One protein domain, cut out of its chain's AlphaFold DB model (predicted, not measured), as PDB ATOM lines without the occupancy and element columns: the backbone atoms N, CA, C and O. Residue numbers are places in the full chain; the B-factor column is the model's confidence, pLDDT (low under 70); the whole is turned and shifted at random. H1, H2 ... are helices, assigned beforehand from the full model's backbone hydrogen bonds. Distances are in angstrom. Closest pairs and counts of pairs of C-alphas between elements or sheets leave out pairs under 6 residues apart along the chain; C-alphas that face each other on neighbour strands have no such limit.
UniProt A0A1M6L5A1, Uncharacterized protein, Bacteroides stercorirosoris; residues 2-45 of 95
ATOM      1  N   GLU A   2     -18.292  -9.025  38.338       54.69
ATOM      2  CA  GLU A   2     -17.385  -8.189  39.126       54.69
ATOM      3  C   GLU A   2     -16.348  -7.558  38.196       54.69
ATOM      4  O   GLU A   2     -15.736  -8.230  37.364       54.69
ATOM      5  N   ASN A   3     -16.210  -6.239  38.291       69.38
ATOM      6  CA  ASN A   3     -15.269  -5.480  37.483       69.38
ATOM      7  C   ASN A   3     -13.952  -5.393  38.258       69.38
ATOM      8  O   ASN A   3     -13.772  -4.508  39.094       69.38
ATOM      9  N   PHE A   4     -13.043  -6.336  38.006       82.88
ATOM     10  CA  PHE A   4     -11.697  -6.294  38.575       82.88
ATOM     11  C   PHE A   4     -10.987  -5.009  38.150       82.88
ATOM     12  O   PHE A   4     -11.055  -4.605  36.983       82.88
ATOM     13  N   LYS A   5     -10.264  -4.362  39.073       90.25
ATOM     14  CA  LYS A   5      -9.383  -3.254  38.689       90.25
ATOM     15  C   LYS A   5      -8.367  -3.771  37.660       90.25
ATOM     16  O   LYS A   5      -7.852  -4.888  37.756       90.25
ATOM     17  N   SER A   6      -8.075  -2.951  36.655       93.56
ATOM     18  CA  SER A   6      -7.013  -3.263  35.702       93.56
ATOM     19  C   SER A   6      -5.647  -3.164  36.382       93.56
ATOM     20  O   SER A   6      -5.470  -2.396  37.329       93.56
ATOM     21  N   ILE A   7      -4.656  -3.882  35.848       94.44
ATOM     22  CA  ILE A   7      -3.254  -3.764  36.281       94.44
ATOM     23  C   ILE A   7      -2.805  -2.299  36.244       94.44
ATOM     24  O   ILE A   7      -2.147  -1.835  37.164       94.44
ATOM     25  N   TYR A   8      -3.215  -1.546  35.218       95.62
ATOM     26  CA  TYR A   8      -2.894  -0.124  35.095       95.62
ATOM     27  C   TYR A   8      -3.468   0.715  36.243       95.62
ATOM     28  O   TYR A   8      -2.795   1.604  36.761       95.62
ATOM     29  N   LYS A   9      -4.697   0.412  36.680       95.56
ATOM     30  CA  LYS A   9      -5.300   1.086  37.831       95.56
ATOM     31  C   LYS A   9      -4.545   0.756  39.120       95.56
ATOM     32  O   LYS A   9      -4.222   1.673  39.859       95.56
ATOM     33  N   TYR A  10      -4.192  -0.513  39.335       96.75
ATOM     34  CA  TYR A  10      -3.351  -0.912  40.468       96.75
ATOM     35  C   TYR A  10      -1.983  -0.236  40.460       96.75
ATOM     36  O   TYR A  10      -1.542   0.265  41.486       96.75
ATOM     37  N   TYR A  11      -1.332  -0.181  39.304       97.31
ATOM     38  CA  TYR A  11      -0.047   0.485  39.141       97.31
ATOM     39  C   TYR A  11      -0.124   1.976  39.497       97.31
ATOM     40  O   TYR A  11       0.735   2.464  40.225       97.31
ATOM     41  N   ASN A  12      -1.150   2.693  39.028       96.81
ATOM     42  CA  ASN A  12      -1.305   4.117  39.335       96.81
ATOM     43  C   ASN A  12      -1.563   4.363  40.825       96.81
ATOM     44  O   ASN A  12      -0.955   5.272  41.385       96.81
ATOM     45  N   ASP A  13      -2.414   3.544  41.453       96.25
ATOM     46  CA  ASP A  13      -2.660   3.602  42.898       96.25
ATOM     47  C   ASP A  13      -1.326   3.378  43.657       96.25
ATOM     48  O   ASP A  13      -0.905   4.212  44.456       96.25
ATOM     49  N   LEU A  14      -0.573   2.325  43.309       96.44
ATOM     50  CA  LEU A  14       0.714   2.003  43.941       96.44
ATOM     51  C   LEU A  14       1.804   3.053  43.689       96.44
ATOM     52  O   LEU A  14       2.667   3.249  44.538       96.44
ATOM     53  N   LYS A  15       1.804   3.724  42.535       95.69
ATOM     54  CA  LYS A  15       2.796   4.758  42.209       95.69
ATOM     55  C   LYS A  15       2.637   6.002  43.083       95.69
ATOM     56  O   LYS A  15       3.634   6.658  43.382       95.69
ATOM     57  N   LEU A  16       1.402   6.317  43.474       94.44
ATOM     58  CA  LEU A  16       1.109   7.404  44.409       94.44
ATOM     59  C   LEU A  16       1.593   7.053  45.821       94.44
ATOM     60  O   LEU A  16       2.243   7.878  46.461       94.44
ATOM     61  N   ASP A  17       1.340   5.820  46.262       95.56
ATOM     62  CA  ASP A  17       1.649   5.368  47.623       95.56
ATOM     63  C   ASP A  17       3.131   4.988  47.815       95.56
ATOM     64  O   ASP A  17       3.705   5.177  48.891       95.56
ATOM     65  N   TYR A  18       3.786   4.484  46.762       95.69
ATOM     66  CA  TYR A  18       5.148   3.938  46.794       95.69
ATOM     67  C   TYR A  18       6.049   4.506  45.680       95.69
ATOM     68  O   TYR A  18       6.613   3.749  44.883       95.69
ATOM     69  N   PRO A  19       6.296   5.829  45.643       94.94
ATOM     70  CA  PRO A  19       7.030   6.486  44.553       94.94
ATOM     71  C   PRO A  19       8.518   6.103  44.455       94.94
ATOM     72  O   PRO A  19       9.191   6.486  43.504       94.94
ATOM     73  N   LYS A  20       9.057   5.388  45.452       97.19
ATOM     74  CA  LYS A  20      10.457   4.931  45.487       97.19
ATOM     75  C   LYS A  20      10.678   3.589  44.788       97.19
ATOM     76  O   LYS A  20      11.831   3.233  44.557       97.19
ATOM     77  N   LEU A  21       9.612   2.841  44.514       96.56
ATOM     78  CA  LEU A  21       9.704   1.566  43.811       96.56
ATOM     79  C   LEU A  21       9.837   1.802  42.309       96.56
ATOM     80  O   LEU A  21       9.280   2.752  41.756       96.56
ATOM     81  N   SER A  22      10.574   0.919  41.647       97.62
ATOM     82  CA  SER A  22      10.682   0.934  40.192       97.62
ATOM     83  C   SER A  22       9.366   0.520  39.531       97.62
ATOM     84  O   SER A  22       8.557  -0.212  40.104       97.62
ATOM     85  N   ASP A  23       9.177   0.923  38.272       96.88
ATOM     86  CA  ASP A  23       7.997   0.527  37.497       96.88
ATOM     87  C   ASP A  23       7.847  -0.998  37.404       96.88
ATOM     88  O   ASP A  23       6.732  -1.515  37.455       96.88
ATOM     89  N   TYR A  24       8.964  -1.729  37.325       97.12
ATOM     90  CA  TYR A  24       8.966  -3.190  37.315       97.12
ATOM     91  C   TYR A  24       8.408  -3.781  38.617       97.12
ATOM     92  O   TYR A  24       7.553  -4.666  38.577       97.12
ATOM     93  N   GLU A  25       8.853  -3.277  39.770       97.44
ATOM     94  CA  GLU A  25       8.372  -3.733  41.079       97.44
ATOM     95  C   GLU A  25       6.884  -3.423  41.258       97.44
ATOM     96  O   GLU A  25       6.110  -4.306  41.634       97.44
ATOM     97  N   LEU A  26       6.460  -2.206  40.907       97.56
ATOM     98  CA  LEU A  26       5.061  -1.781  40.989       97.56
ATOM     99  C   LEU A  26       4.152  -2.631  40.094       97.56
ATOM    100  O   LEU A  26       3.090  -3.076  40.532       97.56
ATOM    101  N   LEU A  27       4.570  -2.908  38.856       96.88
ATOM    102  CA  LEU A  27       3.819  -3.765  37.937       96.88
ATOM    103  C   LEU A  27       3.754  -5.216  38.429       96.88
ATOM    104  O   LEU A  27       2.698  -5.842  38.336       96.88
ATOM    105  N   SER A  28       4.844  -5.741  38.993       97.06
ATOM    106  CA  SER A  28       4.870  -7.083  39.588       97.06
ATOM    107  C   SER A  28       3.875  -7.210  40.748       97.06
ATOM    108  O   SER A  28       3.155  -8.207  40.850       97.06
ATOM    109  N   ILE A  29       3.768  -6.180  41.593       97.44
ATOM    110  CA  ILE A  29       2.776  -6.123  42.676       97.44
ATOM    111  C   ILE A  29       1.359  -6.004  42.098       97.44
ATOM    112  O   ILE A  29       0.473  -6.758  42.499       97.44
ATOM    113  N   ALA A  30       1.139  -5.128  41.116       96.69
ATOM    114  CA  ALA A  30      -0.169  -4.921  40.492       96.69
ATOM    115  C   ALA A  30      -0.747  -6.206  39.865       96.69
ATOM    116  O   ALA A  30      -1.938  -6.489  40.014       96.69
ATOM    117  N   VAL A  31       0.093  -7.019  39.211       94.31
ATOM    118  CA  VAL A  31      -0.298  -8.342  38.689       94.31
ATOM    119  C   VAL A  31      -0.739  -9.272  39.820       94.31
ATOM    120  O   VAL A  31      -1.765  -9.944  39.707       94.31
ATOM    121  N   GLN A  32       0.008  -9.306  40.925       93.75
ATOM    122  CA  GLN A  32      -0.331 -10.140  42.079       93.75
ATOM    123  C   GLN A  32      -1.640  -9.699  42.742       93.75
ATOM    124  O   GLN A  32      -2.449 -10.552  43.107       93.75
ATOM    125  N   MET A  33      -1.886  -8.391  42.848       94.12
ATOM    126  CA  MET A  33      -3.142  -7.850  43.377       94.12
ATOM    127  C   MET A  33      -4.338  -8.259  42.516       94.12
ATOM    128  O   MET A  33      -5.296  -8.817  43.042       94.12
ATOM    129  N   GLN A  34      -4.255  -8.081  41.194       92.88
ATOM    130  CA  GLN A  34      -5.333  -8.492  40.293       92.88
ATOM    131  C   GLN A  34      -5.590 -10.005  40.364       92.88
ATOM    132  O   GLN A  34      -6.741 -10.437  40.404       92.88
ATOM    133  N   ARG A  35      -4.530 -10.824  40.428       89.69
ATOM    134  CA  ARG A  35      -4.669 -12.274  40.625       89.69
ATOM    135  C   ARG A  35      -5.411 -12.588  41.924       89.69
ATOM    136  O   ARG A  35      -6.285 -13.450  41.928       89.69
ATOM    137  N   ASN A  36      -5.077 -11.898  43.011       87.75
ATOM    138  CA  ASN A  36      -5.730 -12.096  44.299       87.75
ATOM    139  C   ASN A  36      -7.206 -11.692  44.263       87.75
ATOM    140  O   ASN A  36      -8.008 -12.380  44.883       87.75
ATOM    141  N   ASP A  37      -7.590 -10.647  43.532       87.19
ATOM    142  CA  ASP A  37      -9.007 -10.298  43.378       87.19
ATOM    143  C   ASP A  37      -9.784 -11.355  42.605       87.19
ATOM    144  O   ASP A  37     -10.880 -11.719  43.015       87.19
ATOM    145  N   ILE A  38      -9.209 -11.883  41.521       83.94
ATOM    146  CA  ILE A  38      -9.819 -12.980  40.758       83.94
ATOM    147  C   ILE A  38     -10.013 -14.198  41.661       83.94
ATOM    148  O   ILE A  38     -11.068 -14.828  41.634       83.94
ATOM    149  N   LEU A  39      -9.013 -14.521  42.485       80.69
ATOM    150  CA  LEU A  39      -9.121 -15.607  43.454       80.69
ATOM    151  C   LEU A  39     -10.182 -15.307  44.511       80.69
ATOM    152  O   LEU A  39     -10.992 -16.176  44.798       80.69
ATOM    153  N   LYS A  40     -10.233 -14.091  45.059       77.44
ATOM    154  CA  LYS A  40     -11.284 -13.697  46.005       77.44
ATOM    155  C   LYS A  40     -12.660 -13.853  45.377       77.44
ATOM    156  O   LYS A  40     -13.495 -14.502  45.983       77.44
ATOM    157  N   ALA A  41     -12.876 -13.357  44.166       75.06
ATOM    158  CA  ALA A  41     -14.137 -13.512  43.446       75.06
ATOM    159  C   ALA A  41     -14.502 -14.980  43.206       75.06
ATOM    160  O   ALA A  41     -15.626 -15.395  43.461       75.06
ATOM    161  N   GLY A  42     -13.535 -15.787  42.759       66.94
ATOM    162  CA  GLY A  42     -13.742 -17.209  42.492       66.94
ATOM    163  C   GLY A  42     -13.958 -18.053  43.751       66.94
ATOM    164  O   GLY A  42     -14.601 -19.095  43.675       66.94
ATOM    165  N   LEU A  43     -13.426 -17.623  44.898       68.38
ATOM    166  CA  LEU A  43     -13.561 -18.305  46.190       68.38
ATOM    167  C   LEU A  43     -14.692 -17.725  47.053       68.38
ATOM    168  O   LEU A  43     -15.086 -18.363  48.029       68.38
ATOM    169  N   THR A  44     -15.212 -16.541  46.718       66.88
ATOM    170  CA  THR A  44     -16.356 -15.933  47.404       66.88
ATOM    171  C   THR A  44     -17.600 -16.779  47.151       66.88
ATOM    172  O   THR A  44     -17.942 -17.122  46.021       66.88
ATOM    173  N   VAL A  45     -18.244 -17.152  48.252       55.56
ATOM    174  CA  VAL A  45     -19.447 -17.980  48.330       55.56
ATOM    175  C   VAL A  45     -20.606 -17.300  47.591       55.56
ATOM    176  O   VAL A  45     -20.976 -16.181  47.938       55.56
TER     177      VAL A  45
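This is residues 2 to 45 of the 95 residues of an uncharacterized protein of Bacteroides stercorirosoris (UniProt A0A1M6L5A1). A short helix, H1, packs slantwise across the earlier part of a long helix, H2, which makes the long axis of a rod. Residues 2 to 6 lead into H1, running above the later part of H2, and after H1 the chain folds back through a tight link into H2. The printed part has 44 residues with two named helices, H1 then H2, and no named strand; the class is all helix. It is only just loose, close to compact, with a radius of gyration of the C-alphas of 11.3 A, and the C-alphas span 38 by 14 by 13 A.

H1, residues 7 to 17, and H2, residues 23 to 43, touch, with 14 pairs of C-alphas within 8 A. Their closest C-alphas are those of Tyr 10 and Ala 30, 5.1 A apart. H2 touches H1 with residues 26 to 34 alone. Their lines stand at a steep tilt of 60 degrees, and they run opposite ways. Their centres are 11.4 A apart. In H1 and H2 every O i to N i+4 pair is within hydrogen-bond range.

H1 begins at Ile 7, with its C-alpha at (-3.254, -3.764, 36.281), and measures 15.4 A from first to last C-alpha. H2 begins at Asp 23, with its C-alpha at (7.997, 0.527, 37.497), and ends at Leu 43, with its C-alpha at (-13.561, -18.305, 46.190), a length of 29.9 A.

The two C-alphas farthest apart are those of Lys 20 and Val 45, at 37.8 A. The printed part has no cut. The link from H1 to H2 has 5 residues and is tight. The mean pLDDT of the printed part is 89.1; residues 2 to 3 and 42 to 45 are under 70.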